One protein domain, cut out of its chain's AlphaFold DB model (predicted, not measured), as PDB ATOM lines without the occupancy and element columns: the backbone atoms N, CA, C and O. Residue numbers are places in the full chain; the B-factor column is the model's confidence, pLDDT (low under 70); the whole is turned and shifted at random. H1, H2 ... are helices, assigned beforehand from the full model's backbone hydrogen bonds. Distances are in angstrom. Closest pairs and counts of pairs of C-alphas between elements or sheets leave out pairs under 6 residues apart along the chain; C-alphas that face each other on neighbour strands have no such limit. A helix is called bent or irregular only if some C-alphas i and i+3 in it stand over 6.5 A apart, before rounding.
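AT A GLANCE: This is residues 4 to 19 and 34 to 130 of the 130 residues of an uncharacterized protein of Candidatus Rokubacteria bacterium RIFCSPHIGHO2_02_FULL_69_13 (UniProt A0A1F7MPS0). One long helix, H2, makes the longest axis; H4 crosses it, H1 and H5 each meet it with one end, about perpendicular to it, H4 and H5 form a V-shaped helical hairpin, and H1 is side by side with H5. Short H6 packs on H4, while residues 34 to 42 of H2 stick out at one end and residues 76 to 81, of which 76 belongs to H3 and 77 to 81 to the link from H3 to H4, stick out at the other. The printed part has 113 residues, with six named helices in the order H1 to H6 and no named strand, and its class is all helix. It is loose, with a radius of gyration of the C-alphas of 17.4 A and spans of 64 by 32 by 19 A.

IN THESE COORDINATES: H1, residues 4 to 17, begins at C-alpha 4 (-74.469, 35.761, -85.672) and is 20.1 A long. H2, residues 34 to 70, runs 53.6 A from C-alpha 34 (-88.112, 19.666, -75.188), with a kink of 32 degrees near residue 64; it is only just irregular, with C-alphas 62 and 65 6.7 A apart. H3 is residues 72 to 76. H4, residues 84 to 106, is 32.5 A long. H5, residues 108 to 120, is 19.7 A long and only just irregular, with C-alphas 109 and 112 6.6 A apart. H6, residues 122 to 129, ends at C-alpha 129 (-69.379, 47.687, -101.444).

HOW THE PARTS SIT: H2 is the hub, touching four helices. H1 touches its residues 46 to 50, about perpendicular at 80 degrees, with closest C-alphas Leu 5 and Leu 50 at 6.7 A. H5 touches residues 50 to 57 of H2 at 76 degrees, about perpendicular, with C-alphas of Gly 54 and Ala 119 closest at 4.6 A. H4 touches residues 60 to 68 of H2 at 74 degrees, about perpendicular, with C-alphas of Ser 64 and Tyr 90 closest at 5.1 A. H6 and H2 only just touch, with 3 pairs of C-alphas within 8 A, the closest being Ser 53 and Ala 122 at 6.7 A. H4 and H5 are a hairpin, a shallow tilt of 30 degrees, opposite ways; the C-alphas of Gly 104 and Ala 111 are closest at 5.0 A. H1 touches H5 at a shallow tilt of 24 degrees, opposite ways, with C-alphas of Pro 6 and Gly 120 closest at 4.3 A. H6 touches H4 at a steep tilt of 59 degrees, with C-alphas of Phe 89 and Leu 129 closest at 4.8 A. H3 meets H2 only through their link and is apart from H4. Every O i to N i+4 pair is within hydrogen-bond range in H1, H3, H4 and H6, against 31 of 33 in H2 and 7 of 9 in H5.

THE WHOLE: The C-alphas of Lys 34 and Gly 79, the two farthest apart, are 64.1 A apart. Residues 20 to 33 are not printed, and C-alphas 19 and 34 are 24.5 A apart across this cut. Of the links printed whole, H3 to H4 is short and the others are tight. The mean pLDDT of the printed part is 86.7, and residue 78 is under 70.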
ATOM      1  N   VAL A   4     -73.784  37.047 -85.904       84.25
ATOM      2  CA  VAL A   4     -74.469  35.761 -85.672       84.25
ATOM      3  C   VAL A   4     -74.340  34.839 -86.887       84.25
ATOM      4  O   VAL A   4     -73.943  33.688 -86.742       84.25
ATOM      5  N   LEU A   5     -74.612  35.355 -88.088       84.44
ATOM      6  CA  LEU A   5     -74.498  34.613 -89.349       84.44
ATOM      7  C   LEU A   5     -73.051  34.216 -89.696       84.44
ATOM      8  O   LEU A   5     -72.846  33.052 -90.038       84.44
ATOM      9  N   PRO A   6     -72.045  35.107 -89.570       87.06
ATOM     10  CA  PRO A   6     -70.641  34.744 -89.750       87.06
ATOM     11  C   PRO A   6     -70.143  33.654 -88.799       87.06
ATOM     12  O   PRO A   6     -69.454  32.724 -89.211       87.06
ATOM     13  N   VAL A   7     -70.494  33.752 -87.513       87.56
ATOM     14  CA  VAL A   7     -70.102  32.741 -86.521       87.56
ATOM     15  C   VAL A   7     -70.804  31.417 -86.818       87.56
ATOM     16  O   VAL A   7     -70.179  30.361 -86.745       87.56
ATOM     17  N   TYR A   8     -72.078  31.465 -87.214       86.62
ATOM     18  CA  TYR A   8     -72.844  30.281 -87.587       86.62
ATOM     19  C   TYR A   8     -72.306  29.594 -88.855       86.62
ATOM     20  O   TYR A   8     -72.175  28.371 -88.871       86.62
ATOM     21  N   SER A   9     -71.940  30.350 -89.896       87.31
ATOM     22  CA  SER A   9     -71.365  29.784 -91.122       87.31
ATOM     23  C   SER A   9     -70.000  29.143 -90.861       87.31
ATOM     24  O   SER A   9     -69.745  28.032 -91.329       87.31
ATOM     25  N   LEU A  10     -69.155  29.781 -90.042       88.62
ATOM     26  CA  LEU A  10     -67.882  29.209 -89.606       88.62
ATOM     27  C   LEU A  10     -68.093  27.922 -88.798       88.62
ATOM     28  O   LEU A  10     -67.432  26.920 -89.066       88.62
ATOM     29  N   ALA A  11     -69.027  27.929 -87.843       85.56
ATOM     30  CA  ALA A  11     -69.353  26.755 -87.040       85.56
ATOM     31  C   ALA A  11     -69.835  25.588 -87.915       85.56
ATOM     32  O   ALA A  11     -69.347  24.472 -87.753       85.56
ATOM     33  N   MET A  12     -70.712  25.843 -88.892       84.81
ATOM     34  CA  MET A  12     -71.170  24.826 -89.848       84.81
ATOM     35  C   MET A  12     -70.022  24.228 -90.665       84.81
ATOM     36  O   MET A  12     -69.953  23.011 -90.829       84.81
ATOM     37  N   LEU A  13     -69.087  25.055 -91.137       87.19
ATOM     38  CA  LEU A  13     -67.923  24.566 -91.878       87.19
ATOM     39  C   LEU A  13     -66.967  23.763 -90.992       87.19
ATOM     40  O   LEU A  13     -66.480  22.717 -91.416       87.19
ATOM     41  N   LEU A  14     -66.727  24.205 -89.756       86.00
ATOM     42  CA  LEU A  14     -65.911  23.458 -88.797       86.00
ATOM     43  C   LEU A  14     -66.523  22.090 -88.494       86.00
ATOM     44  O   LEU A  14     -65.814  21.090 -88.528       86.00
ATOM     45  N   ILE A  15     -67.834  22.039 -88.270       84.50
ATOM     46  CA  ILE A  15     -68.595  20.803 -88.063       84.50
ATOM     47  C   ILE A  15     -68.482  19.879 -89.280       84.50
ATOM     48  O   ILE A  15     -68.213  18.689 -89.126       84.50
ATOM     49  N   TYR A  16     -68.638  20.429 -90.484       84.69
ATOM     50  CA  TYR A  16     -68.578  19.668 -91.728       84.69
ATOM     51  C   TYR A  16     -67.188  19.062 -91.986       84.69
ATOM     52  O   TYR A  16     -67.079  17.878 -92.297       84.69
ATOM     53  N   TYR A  17     -66.113  19.843 -91.827       85.38
ATOM     54  CA  TYR A  17     -64.742  19.377 -92.090       85.38
ATOM     55  C   TYR A  17     -64.106  18.624 -90.919       85.38
ATOM     56  O   TYR A  17     -63.170  17.843 -91.113       85.38
ATOM     57  N   ARG A  18     -64.567  18.868 -89.692       82.06
ATOM     58  CA  ARG A  18     -64.059  18.248 -88.465       82.06
ATOM     59  C   ARG A  18     -65.231  17.759 -87.609       82.06
ATOM     60  O   ARG A  18     -65.413  18.244 -86.492       82.06
ATOM     61  N   PRO A  19     -65.968  16.728 -88.061       72.62
ATOM     62  CA  PRO A  19     -67.092  16.177 -87.300       72.62
ATOM     63  C   PRO A  19     -66.656  15.615 -85.937       72.62
ATOM     64  O   PRO A  19     -67.452  15.523 -85.015       72.62
ATOM     65  N   LYS A  34     -87.565  18.515 -74.419       70.44
ATOM     66  CA  LYS A  34     -88.112  19.666 -75.188       70.44
ATOM     67  C   LYS A  34     -87.036  20.685 -75.615       70.44
ATOM     68  O   LYS A  34     -87.187  21.352 -76.635       70.44
ATOM     69  N   LEU A  35     -85.944  20.778 -74.852       72.69
ATOM     70  CA  LEU A  35     -84.783  21.626 -75.141       72.69
ATOM     71  C   LEU A  35     -84.022  21.195 -76.408       72.69
ATOM     72  O   LEU A  35     -83.519  22.051 -77.131       72.69
ATOM     73  N   TRP A  36     -83.994  19.896 -76.719       76.38
ATOM     74  CA  TRP A  36     -83.349  19.356 -77.919       76.38
ATOM     75  C   TRP A  36     -84.048  19.827 -79.197       76.38
ATOM     76  O   TRP A  36     -83.409  20.341 -80.113       76.38
ATOM     77  N   TRP A  37     -85.380  19.751 -79.230       79.56
ATOM     78  CA  TRP A  37     -86.175  20.269 -80.346       79.56
ATOM     79  C   TRP A  37     -86.039  21.784 -80.504       79.56
ATOM     80  O   TRP A  37     -85.933  22.269 -81.627       79.56
ATOM     81  N   GLY A  38     -85.972  22.530 -79.394       82.12
ATOM     82  CA  GLY A  38     -85.704  23.969 -79.425       82.12
ATOM     83  C   GLY A  38     -84.371  24.311 -80.102       82.12
ATOM     84  O   GLY A  38     -84.329  25.194 -80.957       82.12
ATOM     85  N   LEU A  39     -83.302  23.573 -79.789       82.06
ATOM     86  CA  LEU A  39     -81.992  23.728 -80.434       82.06
ATOM     87  C   LEU A  39     -82.048  23.437 -81.938       82.06
ATOM     88  O   LEU A  39     -81.543  24.235 -82.727       82.06
ATOM     89  N   TRP A  40     -82.710  22.354 -82.355       82.62
ATOM     90  CA  TRP A  40     -82.879  22.035 -83.778       82.62
ATOM     91  C   TRP A  40     -83.686  23.085 -84.536       82.62
ATOM     92  O   TRP A  40     -83.339  23.407 -85.670       82.62
ATOM     93  N   ILE A  41     -84.718  23.664 -83.914       86.75
ATOM     94  CA  ILE A  41     -85.480  24.771 -84.506       86.75
ATOM     95  C   ILE A  41     -84.576  25.992 -84.708       86.75
ATOM     96  O   ILE A  41     -84.617  26.603 -85.773       86.75
ATOM     97  N   ILE A  42     -83.732  26.329 -83.729       86.25
ATOM     98  CA  ILE A  42     -82.798  27.461 -83.835       86.25
ATOM     99  C   ILE A  42     -81.764  27.212 -84.939       86.25
ATOM    100  O   ILE A  42     -81.548  28.085 -85.779       86.25
ATOM    101  N   ILE A  43     -81.158  26.021 -84.978       86.44
ATOM    102  CA  ILE A  43     -80.200  25.635 -86.026       86.44
ATOM    103  C   ILE A  43     -80.882  25.672 -87.398       86.44
ATOM    104  O   ILE A  43     -80.349  26.257 -88.337       86.44
ATOM    105  N   GLY A  44     -82.091  25.122 -87.513       86.62
ATOM    106  CA  GLY A  44     -82.880  25.159 -88.743       86.62
ATOM    107  C   GLY A  44     -83.197  26.586 -89.194       86.62
ATOM    108  O   GLY A  44     -83.007  26.915 -90.364       86.62
ATOM    109  N   ALA A  45     -83.605  27.462 -88.273       88.69
ATOM    110  CA  ALA A  45     -83.894  28.864 -88.565       88.69
ATOM    111  C   ALA A  45     -82.643  29.627 -89.031       88.69
ATOM    112  O   ALA A  45     -82.697  30.339 -90.033       88.69
ATOM    113  N   LEU A  46     -81.504  29.444 -88.354       88.94
ATOM    114  CA  LEU A  46     -80.226  30.043 -88.755       88.94
ATOM    115  C   LEU A  46     -79.721  29.481 -90.089       88.94
ATOM    116  O   LEU A  46     -79.205  30.233 -90.914       88.94
ATOM    117  N   GLY A  47     -79.920  28.184 -90.334       87.81
ATOM    118  CA  GLY A  47     -79.657  27.536 -91.618       87.81
ATOM    119  C   GLY A  47     -80.488  28.134 -92.748       87.81
ATOM    120  O   GLY A  47     -79.939  28.479 -93.792       87.81
ATOM    121  N   GLY A  48     -81.787  28.334 -92.522       88.25
ATOM    122  CA  GLY A  48     -82.676  29.002 -93.473       88.25
ATOM    123  C   GLY A  48     -82.263  30.449 -93.743       88.25
ATOM    124  O   GLY A  48     -82.199  30.866 -94.898       88.25
ATOM    125  N   LEU A  49     -81.904  31.201 -92.698       90.44
ATOM    126  CA  LEU A  49     -81.409  32.574 -92.826       90.44
ATOM    127  C   LEU A  49     -80.114  32.631 -93.655       90.44
ATOM    128  O   LEU A  49     -79.976  33.479 -94.536       90.44
ATOM    129  N   LEU A  50     -79.187  31.699 -93.412       90.31
ATOM    130  CA  LEU A  50     -77.945  31.578 -94.174       90.31
ATOM    131  C   LEU A  50     -78.215  31.195 -95.635       90.31
ATOM    132  O   LEU A  50     -77.583  31.752 -96.529       90.31
ATOM    133  N   ALA A  51     -79.164  30.292 -95.890       90.19
ATOM    134  CA  ALA A  51     -79.558  29.901 -97.240       90.19
ATOM    135  C   ALA A  51     -80.183  31.070 -98.016       90.19
ATOM    136  O   ALA A  51     -79.819  31.299 -99.168       90.19
ATOM    137  N   LEU A  52     -81.062  31.853 -97.379       92.00
ATOM    138  CA  LEU A  52     -81.620  33.074 -97.968       92.00
ATOM    139  C   LEU A  52     -80.521  34.096 -98.270       92.00
ATOM    140  O   LEU A  52     -80.477  34.641 -99.372       92.00
ATOM    141  N   SER A  53     -79.603  34.311 -97.326       91.56
ATOM    142  CA  SER A  53     -78.444  35.190 -97.517       91.56
ATOM    143  C   SER A  53     -77.577  34.740 -98.700       91.56
ATOM    144  O   SER A  53     -77.230  35.536 -99.573       91.56
ATOM    145  N   GLY A  54     -77.295  33.437 -98.785       90.31
ATOM    146  CA  GLY A  54     -76.579  32.833 -99.904       90.31
ATOM    147  C   GLY A  54     -77.310  32.996-101.234       90.31
ATOM    148  O   GLY A  54     -76.671  33.297-102.238       90.31
ATOM    149  N   LEU A  55     -78.638  32.869-101.255       93.25
ATOM    150  CA  LEU A  55     -79.437  33.058-102.465       93.25
ATOM    151  C   LEU A  55     -79.372  34.505-102.968       93.25
ATOM    152  O   LEU A  55     -79.162  34.720-104.161       93.25
ATOM    153  N   PHE A  56     -79.489  35.489-102.071       90.75
ATOM    154  CA  PHE A  56     -79.320  36.899-102.428       90.75
ATOM    155  C   PHE A  56     -77.916  37.183-102.957       90.75
ATOM    156  O   PHE A  56     -77.776  37.822-103.998       90.75
ATOM    157  N   LEU A  57     -76.879  36.667-102.290       91.75
ATOM    158  CA  LEU A  57     -75.502  36.811-102.753       91.75
ATOM    159  C   LEU A  57     -75.318  36.185-104.142       91.75
ATOM    160  O   LEU A  57     -74.796  36.842-105.038       91.75
ATOM    161  N   ALA A  58     -75.777  34.949-104.347       92.62
ATOM    162  CA  ALA A  58     -75.698  34.268-105.637       92.62
ATOM    163  C   ALA A  58     -76.415  35.058-106.739       92.62
ATOM    164  O   ALA A  58     -75.860  35.234-107.824       92.62
ATOM    165  N   PHE A  59     -77.607  35.581-106.445       92.88
ATOM    166  CA  PHE A  59     -78.346  36.435-107.365       92.88
ATOM    167  C   PHE A  59     -77.549  37.693-107.728       92.88
ATOM    168  O   PHE A  59     -77.363  37.968-108.910       92.88
ATOM    169  N   SER A  60     -77.008  38.421-106.746       90.62
ATOM    170  CA  SER A  60     -76.191  39.616-106.997       90.62
ATOM    171  C   SER A  60     -74.933  39.312-107.816       90.62
ATOM    172  O   SER A  60     -74.594  40.071-108.724       90.62
ATOM    173  N   LEU A  61     -74.255  38.193-107.539       92.31
ATOM    174  CA  LEU A  61     -73.066  37.760-108.274       92.31
ATOM    175  C   LEU A  61     -73.400  37.435-109.737       92.31
ATOM    176  O   LEU A  61     -72.741  37.946-110.640       92.31
ATOM    177  N   LEU A  62     -74.452  36.647-109.980       93.25
ATOM    178  CA  LEU A  62     -74.882  36.251-111.327       93.25
ATOM    179  C   LEU A  62     -75.458  37.421-112.130       93.25
ATOM    180  O   LEU A  62     -75.295  37.476-113.347       93.25
ATOM    181  N   TYR A  63     -76.120  38.358-111.456       92.19
ATOM    182  CA  TYR A  63     -76.684  39.544-112.091       92.19
ATOM    183  C   TYR A  63     -75.620  40.599-112.430       92.19
ATOM    184  O   TYR A  63     -75.780  41.339-113.400       92.19
ATOM    185  N   SER A  64     -74.505  40.640-111.692       91.56
ATOM    186  CA  SER A  64     -73.435  41.624-111.897       91.56
ATOM    187  C   SER A  64     -72.896  41.730-113.337       91.56
ATOM    188  O   SER A  64     -72.843  42.856-113.835       91.56
ATOM    189  N   PRO A  65     -72.566  40.645-114.077       89.06
ATOM    190  CA  PRO A  65     -72.120  40.778-115.463       89.06
ATOM    191  C   PRO A  65     -73.212  41.353-116.369       89.06
ATOM    192  O   PRO A  65     -72.924  42.192-117.219       89.06
ATOM    193  N   VAL A  66     -74.468  40.936-116.178       91.25
ATOM    194  CA  VAL A  66     -75.604  41.406-116.985       91.25
ATOM    195  C   VAL A  66     -75.812  42.904-116.779       91.25
ATOM    196  O   VAL A  66     -75.969  43.645-117.751       91.25
ATOM    197  N   TYR A  67     -75.744  43.358-115.527       89.38
ATOM    198  CA  TYR A  67     -75.845  44.770-115.180       89.38
ATOM    199  C   TYR A  67     -74.716  45.602-115.802       89.38
ATOM    200  O   TYR A  67     -74.971  46.638-116.417       89.38
ATOM    201  N   LEU A  68     -73.465  45.144-115.677       88.19
ATOM    202  CA  LEU A  68     -72.298  45.865-116.192       88.19
ATOM    203  C   LEU A  68     -72.307  45.958-117.720       88.19
ATOM    204  O   LEU A  68     -71.996  47.017-118.258       88.19
ATOM    205  N   ILE A  69     -72.706  44.893-118.421       88.56
ATOM    206  CA  ILE A  69     -72.843  44.904-119.885       88.56
ATOM    207  C   ILE A  69     -73.977  45.843-120.308       88.56
ATOM    208  O   ILE A  69     -73.789  46.663-121.206       88.56
ATOM    209  N   GLY A  70     -75.134  45.766-119.642       84.81
ATOM    210  CA  GLY A  70     -76.292  46.611-119.944       84.81
ATOM    211  C   GLY A  70     -76.031  48.106-119.729       84.81
ATOM    212  O   GLY A  70     -76.580  48.933-120.454       84.81
ATOM    213  N   ASN A  71     -75.154  48.450-118.784       84.62
ATOM    214  CA  ASN A  71     -74.767  49.829-118.495       84.62
ATOM    215  C   ASN A  71     -73.414  50.238-119.098       84.62
ATOM    216  O   ASN A  71     -73.000  51.378-118.905       84.62
ATOM    217  N   ALA A  72     -72.738  49.372-119.861       82.31
ATOM    218  CA  ALA A  72     -71.403  49.647-120.402       82.31
ATOM    219  C   ALA A  72     -71.357  50.930-121.247       82.31
ATOM    220  O   ALA A  72     -70.430  51.724-121.117       82.31
ATOM    221  N   SER A  73     -72.383  51.175-122.069       77.75
ATOM    222  CA  SER A  73     -72.483  52.390-122.887       77.75
ATOM    223  C   SER A  73     -72.631  53.659-122.045       77.75
ATOM    224  O   SER A  73     -72.000  54.662-122.351       77.75
ATOM    225  N   ARG A  74     -73.404  53.605-120.954       78.38
ATOM    226  CA  ARG A  74     -73.577  54.722-120.011       78.38
ATOM    227  C   ARG A  74     -72.337  54.955-119.155       78.38
ATOM    228  O   ARG A  74     -72.044  56.086-118.811       78.38
ATOM    229  N   ILE A  75     -71.599  53.900-118.826       73.00
ATOM    230  CA  ILE A  75     -70.337  53.991-118.079       73.00
ATOM    231  C   ILE A  75     -69.250  54.687-118.914       73.00
ATOM    232  O   ILE A  75     -68.420  55.410-118.367       73.00
ATOM    233  N   LEU A  76     -69.242  54.453-120.227       78.38
ATOM    234  CA  LEU A  76     -68.274  55.033-121.158       78.38
ATOM    235  C   LEU A  76     -68.659  56.440-121.637       78.38
ATOM    236  O   LEU A  76     -67.816  57.121-122.219       78.38
ATOM    237  N   ASP A  77     -69.901  56.871-121.405       80.81
ATOM    238  CA  ASP A  77     -70.393  58.192-121.791       80.81
ATOM    239  C   ASP A  77     -70.154  59.215-120.659       80.81
ATOM    240  O   ASP A  77     -70.778  59.119-119.599       80.81
ATOM    241  N   PRO A  78     -69.285  60.228-120.854       66.56
ATOM    242  CA  PRO A  78     -68.984  61.237-119.835       66.56
ATOM    243  C   PRO A  78     -70.197  62.077-119.406       66.56
ATOM    244  O   PRO A  78     -70.137  62.737-118.368       66.56
ATOM    245  N   GLY A  79     -71.267  62.101-120.213       72.50
ATOM    246  CA  GLY A  79     -72.485  62.871-119.951       72.50
ATOM    247  C   GLY A  79     -73.597  62.094-119.240       72.50
ATOM    248  O   GLY A  79     -74.602  62.694-118.854       72.50
ATOM    249  N   ALA A  80     -73.451  60.779-119.063       75.88
ATOM    250  CA  ALA A  80     -74.486  59.955-118.453       75.88
ATOM    251  C   ALA A  80     -74.424  60.018-116.920       75.88
ATOM    252  O   ALA A  80     -73.383  59.809-116.295       75.88
ATOM    253  N   TRP A  81     -75.572  60.270-116.288       76.19
ATOM    254  CA  TRP A  81     -75.695  60.160-114.838       76.19
ATOM    255  C   TRP A  81     -75.744  58.678-114.450       76.19
ATOM    256  O   TRP A  81     -76.713  57.980-114.755       76.19
ATOM    257  N   VAL A  82     -74.680  58.198-113.809       76.75
ATOM    258  CA  VAL A  82     -74.568  56.836-113.272       76.75
ATOM    259  C   VAL A  82     -74.398  56.935-111.765       76.75
ATOM    260  O   VAL A  82     -73.517  57.656-111.283       76.75
ATOM    261  N   ASP A  83     -75.225  56.205-111.016       83.25
ATOM    262  CA  ASP A  83     -75.059  56.116-109.572       83.25
ATOM    263  C   ASP A  83     -73.751  55.372-109.253       83.25
ATOM    264  O   ASP A  83     -73.578  54.180-109.527       83.25
ATOM    265  N   ARG A  84     -72.786  56.108-108.691       82.19
ATOM    266  CA  ARG A  84     -71.454  55.581-108.364       82.19
ATOM    267  C   ARG A  84     -71.523  54.470-107.323       82.19
ATOM    268  O   ARG A  84     -70.638  53.618-107.294       82.19
ATOM    269  N   HIS A  85     -72.524  54.512-106.453       83.88
ATOM    270  CA  HIS A  85     -72.705  53.554-105.372       83.88
ATOM    271  C   HIS A  85     -73.139  52.191-105.907       83.88
ATOM    272  O   HIS A  85     -72.468  51.181-105.688       83.88
ATOM    273  N   GLU A  86     -74.177  52.195-106.738       85.88
ATOM    274  CA  GLU A  86     -74.690  51.008-107.418       85.88
ATOM    275  C   GLU A  86     -73.628  50.391-108.343       85.88
ATOM    276  O   GLU A  86     -73.407  49.177-108.351       85.88
ATOM    277  N   MET A  87     -72.880  51.232-109.063       85.75
ATOM    278  CA  MET A  87     -71.798  50.766-109.926       85.75
ATOM    279  C   MET A  87     -70.658  50.109-109.131       85.75
ATOM    280  O   MET A  87     -70.184  49.039-109.517       85.75
ATOM    281  N   ARG A  88     -70.229  50.700-108.007       88.00
ATOM    282  CA  ARG A  88     -69.207  50.098-107.126       88.00
ATOM    283  C   ARG A  88     -69.669  48.758-106.566       88.00
ATOM    284  O   ARG A  88     -68.874  47.815-106.543       88.00
ATOM    285  N   PHE A  89     -70.943  48.658-106.199       89.44
ATOM    286  CA  PHE A  89     -71.538  47.419-105.726       89.44
ATOM    287  C   PHE A  89     -71.440  46.300-106.765       89.44
ATOM    288  O   PHE A  89     -70.869  45.243-106.484       89.44
ATOM    289  N   TYR A  90     -71.921  46.543-107.987       90.12
ATOM    290  CA  TYR A  90     -71.916  45.521-109.034       90.12
ATOM    291  C   TYR A  90     -70.516  45.184-109.548       90.12
ATOM    292  O   TYR A  90     -70.253  44.019-109.841       90.12
ATOM    293  N   VAL A  91     -69.587  46.145-109.590       90.06
ATOM    294  CA  VAL A  91     -68.171  45.859-109.886       90.06
ATOM    295  C   VAL A  91     -67.556  44.969-108.802       90.06
ATOM    296  O   VAL A  91     -66.860  44.006-109.122       90.06
ATOM    297  N   GLY A  92     -67.842  45.240-107.526       91.25
ATOM    298  CA  GLY A  92     -67.395  44.402-106.414       91.25
ATOM    299  C   GLY A  92     -67.961  42.985-106.480       91.25
ATOM    300  O   GLY A  92     -67.210  42.014-106.370       91.25
ATOM    301  N   CYS A  93     -69.264  42.851-106.738       91.50
ATOM    302  CA  CYS A  93     -69.901  41.554-106.974       91.50
ATOM    303  C   CYS A  93     -69.268  40.819-108.161       91.50
ATOM    304  O   CYS A  93     -68.987  39.628-108.053       91.50
ATOM    305  N   PHE A  94     -68.979  41.514-109.259       92.31
ATOM    306  CA  PHE A  94     -68.345  40.907-110.423       92.31
ATOM    307  C   PHE A  94     -66.928  40.407-110.112       92.31
ATOM    308  O   PHE A  94     -66.585  39.278-110.458       92.31
ATOM    309  N   ALA A  95     -66.126  41.185-109.378       93.56
ATOM    310  CA  ALA A  95     -64.797  40.762-108.940       93.56
ATOM    311  C   ALA A  95     -64.853  39.508-108.047       93.56
ATOM    312  O   ALA A  95     -64.080  38.568-108.247       93.56
ATOM    313  N   ILE A  96     -65.799  39.458-107.103       93.00
ATOM    314  CA  ILE A  96     -66.024  38.285-106.244       93.00
ATOM    315  C   ILE A  96     -66.487  37.085-107.076       93.00
ATOM    316  O   ILE A  96     -66.010  35.972-106.854       93.00
ATOM    317  N   PHE A  97     -67.378  37.296-108.047       93.56
ATOM    318  CA  PHE A  97     -67.858  36.250-108.948       93.56
ATOM    319  C   PHE A  97     -66.707  35.652-109.761       93.56
ATOM    320  O   PHE A  97     -66.542  34.433-109.777       93.56
ATOM    321  N   CYS A  98     -65.861  36.491-110.362       94.31
ATOM    322  CA  CYS A  98     -64.663  36.044-111.069       94.31
ATOM    323  C   CYS A  98     -63.701  35.289-110.143       94.31
ATOM    324  O   CYS A  98     -63.186  34.242-110.531       94.31
ATOM    325  N   GLY A  99     -63.489  35.776-108.917       93.56
ATOM    326  CA  GLY A  99     -62.660  35.101-107.917       93.56
ATOM    327  C   GLY A  99     -63.196  33.718-107.541       93.56
ATOM    328  O   GLY A  99     -62.442  32.746-107.538       93.56
ATOM    329  N   LEU A 100     -64.504  33.602-107.297       92.44
ATOM    330  CA  LEU A 100     -65.170  32.328-107.013       92.44
ATOM    331  C   LEU A 100     -65.148  31.378-108.214       92.44
ATOM    332  O   LEU A 100     -64.931  30.185-108.027       92.44
ATOM    333  N   ALA A 101     -65.335  31.882-109.435       92.25
ATOM    334  CA  ALA A 101     -65.267  31.077-110.651       92.25
ATOM    335  C   ALA A 101     -63.846  30.544-110.897       92.25
ATOM    336  O   ALA A 101     -63.668  29.353-111.150       92.25
ATOM    337  N   ALA A 102     -62.828  31.399-110.753       94.00
ATOM    338  CA  ALA A 102     -61.425  31.004-110.856       94.00
ATOM    339  C   ALA A 102     -61.055  29.979-109.777       94.00
ATOM    340  O   ALA A 102     -60.415  28.971-110.067       94.00
ATOM    341  N   LEU A 103     -61.510  30.197-108.542       92.38
ATOM    342  CA  LEU A 103     -61.318  29.253-107.450       92.38
ATOM    343  C   LEU A 103     -62.044  27.927-107.711       92.38
ATOM    344  O   LEU A 103     -61.474  26.876-107.459       92.38
ATOM    345  N   GLY A 104     -63.261  27.957-108.252       91.25
ATOM    346  CA  GLY A 104     -64.001  26.757-108.643       91.25
ATOM    347  C   GLY A 104     -63.304  25.964-109.746       91.25
ATOM    348  O   GLY A 104     -63.362  24.739-109.737       91.25
ATOM    349  N   PHE A 105     -62.604  26.648-110.652       93.38
ATOM    350  CA  PHE A 105     -61.821  26.016-111.709       93.38
ATOM    351  C   PHE A 105     -60.490  25.437-111.198       93.38
ATOM    352  O   PHE A 105     -60.132  24.318-111.553       93.38
ATOM    353  N   LEU A 106     -59.762  26.181-110.357       94.50
ATOM    354  CA  LEU A 106     -58.427  25.798-109.871       94.50
ATOM    355  C   LEU A 106     -58.470  24.856-108.658       94.50
ATOM    356  O   LEU A 106     -57.678  23.922-108.567       94.50
ATOM    357  N   TYR A 107     -59.391  25.101-107.725       91.56
ATOM    358  CA  TYR A 107     -59.547  24.376-106.462       91.56
ATOM    359  C   TYR A 107     -61.037  24.182-106.111       91.56
ATOM    360  O   TYR A 107     -61.539  24.780-105.151       91.56
ATOM    361  N   PRO A 108     -61.745  23.280-106.824       87.75
ATOM    362  CA  PRO A 108     -63.172  23.017-106.622       87.75
ATOM    363  C   PRO A 108     -63.625  22.822-105.160       87.75
ATOM    364  O   PRO A 108     -64.646  23.406-104.784       87.75
ATOM    365  N   PRO A 109     -62.907  22.074-104.289       89.62
ATOM    366  CA  PRO A 109     -63.381  21.839-102.923       89.62
ATOM    367  C   PRO A 109     -63.345  23.089-102.032       89.62
ATOM    368  O   PRO A 109     -63.984  23.094-100.982       89.62
ATOM    369  N   ALA A 110     -62.621  24.143-102.425       88.19
ATOM    370  CA  ALA A 110     -62.525  25.391-101.669       88.19
ATOM    371  C   ALA A 110     -63.590  26.425-102.073       88.19
ATOM    372  O   ALA A 110     -63.883  27.338-101.302       88.19
ATOM    373  N   ALA A 111     -64.205  26.292-103.252       89.00
ATOM    374  CA  ALA A 111     -65.156  27.279-103.760       89.00
ATOM    375  C   ALA A 111     -66.442  27.354-102.923       89.00
ATOM    376  O   ALA A 111     -66.876  28.435-102.529       89.00
ATOM    377  N   LEU A 112     -67.018  26.197-102.598       88.25
ATOM    378  CA  LEU A 112     -68.247  26.093-101.812       88.25
ATOM    379  C   LEU A 112     -68.097  26.614-100.365       88.25
ATOM    380  O   LEU A 112     -68.933  27.421 -99.955       88.25
ATOM    381  N   PRO A 113     -67.060  26.250 -99.580       91.44
ATOM    382  CA  PRO A 113     -66.899  26.796 -98.232       91.44
ATOM    383  C   PRO A 113     -66.623  28.301 -98.239       91.44
ATOM    384  O   PRO A 113     -67.147  29.017 -97.387       91.44
ATOM    385  N   ILE A 114     -65.871  28.811 -99.218       92.12
ATOM    386  CA  ILE A 114     -65.644  30.255 -99.352       92.12
ATOM    387  C   ILE A 114     -66.952  30.975 -99.691       92.12
ATOM    388  O   ILE A 114     -67.245  32.008 -99.091       92.12
ATOM    389  N   PHE A 115     -67.789  30.407-100.560       92.19
ATOM    390  CA  PHE A 115     -69.126  30.939-100.817       92.19
ATOM    391  C   PHE A 115     -70.006  30.956 -99.555       92.19
ATOM    392  O   PHE A 115     -70.644  31.968 -99.274       92.19
ATOM    393  N   ILE A 116     -70.009  29.883 -98.755       91.38
ATOM    394  CA  ILE A 116     -70.763  29.817 -97.488       91.38
ATOM    395  C   ILE A 116     -70.284  30.882 -96.491       91.38
ATOM    396  O   ILE A 116     -71.104  31.516 -95.821       91.38
ATOM    397  N   LEU A 117     -68.972  31.116 -96.399       92.31
ATOM    398  CA  LEU A 117     -68.431  32.198 -95.578       92.31
ATOM    399  C   LEU A 117     -68.910  33.555 -96.091       92.31
ATOM    400  O   LEU A 117     -69.465  34.326 -95.314       92.31
ATOM    401  N   LEU A 118     -68.780  33.821 -97.392       91.69
ATOM    402  CA  LEU A 118     -69.255  35.067 -98.000       91.69
ATOM    403  C   LEU A 118     -70.755  35.284 -97.758       91.69
ATOM    404  O   LEU A 118     -71.155  36.399 -97.437       91.69
ATOM    405  N   ALA A 119     -71.569  34.228 -97.826       91.19
ATOM    406  CA  ALA A 119     -72.991  34.275 -97.494       91.19
ATOM    407  C   ALA A 119     -73.237  34.621 -96.014       91.19
ATOM    408  O   ALA A 119     -74.144  35.397 -95.711       91.19
ATOM    409  N   GLY A 120     -72.419  34.110 -95.090       87.19
ATOM    410  CA  GLY A 120     -72.480  34.506 -93.679       87.19
ATOM    411  C   GLY A 120     -72.083  35.971 -93.464       87.19
ATOM    412  O   GLY A 120     -72.688  36.659 -92.648       87.19
ATOM    413  N   PHE A 121     -71.121  36.472 -94.242       88.75
ATOM    414  CA  PHE A 121     -70.640  37.857 -94.201       88.75
ATOM    415  C   PHE A 121     -71.370  38.808 -95.168       88.75
ATOM    416  O   PHE A 121     -70.937  39.953 -95.315       88.75
ATOM    417  N   ALA A 122     -72.475  38.392 -95.799       84.62
ATOM    418  CA  ALA A 122     -73.127  39.157 -96.867       84.62
ATOM    419  C   ALA A 122     -73.501  40.582 -96.438       84.62
ATOM    420  O   ALA A 122     -73.268  41.536 -97.171       84.62
ATOM    421  N   GLN A 123     -73.990  40.756 -95.208       83.31
ATOM    422  CA  GLN A 123     -74.407  42.065 -94.701       83.31
ATOM    423  C   GLN A 123     -73.230  43.034 -94.495       83.31
ATOM    424  O   GLN A 123     -73.336  44.221 -94.799       83.31
ATOM    425  N   THR A 124     -72.086  42.530 -94.027       84.69
ATOM    426  CA  THR A 124     -70.819  43.282 -93.971       84.69
ATOM    427  C   THR A 124     -70.264  43.569 -95.362       84.69
ATOM    428  O   THR A 124     -69.760  44.662 -95.602       84.69
ATOM    429  N   LEU A 125     -70.383  42.610 -96.281       83.88
ATOM    430  CA  LEU A 125     -69.911  42.737 -97.654       83.88
ATOM    431  C   LEU A 125     -70.689  43.817 -98.406       83.88
ATOM    432  O   LEU A 125     -70.083  44.668 -99.047       83.88
ATOM    433  N   TRP A 126     -72.013  43.837 -98.257       84.94
ATOM    434  CA  TRP A 126     -72.856  44.884 -98.817       84.94
ATOM    435  C   TRP A 126     -72.435  46.255 -98.309       84.94
ATOM    436  O   TRP A 126     -72.118  47.095 -99.135       84.94
ATOM    437  N   ARG A 127     -72.280  46.445 -96.992       84.69
ATOM    438  CA  ARG A 127     -71.822  47.726 -96.418       84.69
ATOM    439  C   ARG A 127     -70.463  48.207 -96.924       84.69
ATOM    440  O   ARG A 127     -70.215  49.403 -96.928       84.69
ATOM    441  N   LEU A 128     -69.565  47.289 -97.274       83.69
ATOM    442  CA  LEU A 128     -68.234  47.635 -97.776       83.69
ATOM    443  C   LEU A 128     -68.259  48.028 -99.262       83.69
ATOM    444  O   LEU A 128     -67.418  48.802 -99.719       83.69
ATOM    445  N   LEU A 129     -69.213  47.476-100.008       80.81
ATOM    446  CA  LEU A 129     -69.379  47.687-101.444       80.81
ATOM    447  C   LEU A 129     -70.286  48.877-101.789       80.81
ATOM    448  O   LEU A 129     -70.180  49.409-102.894       80.81
ATOM    449  N   THR A 130     -71.137  49.276-100.843       76.56
ATOM    450  CA  THR A 130     -72.011  50.451-100.860       76.56
ATOM    451  C   THR A 130     -71.258  51.685-100.346       76.56
ATOM    452  O   THR A 130     -70.824  52.549-101.144       76.56
TER     453      THR A 130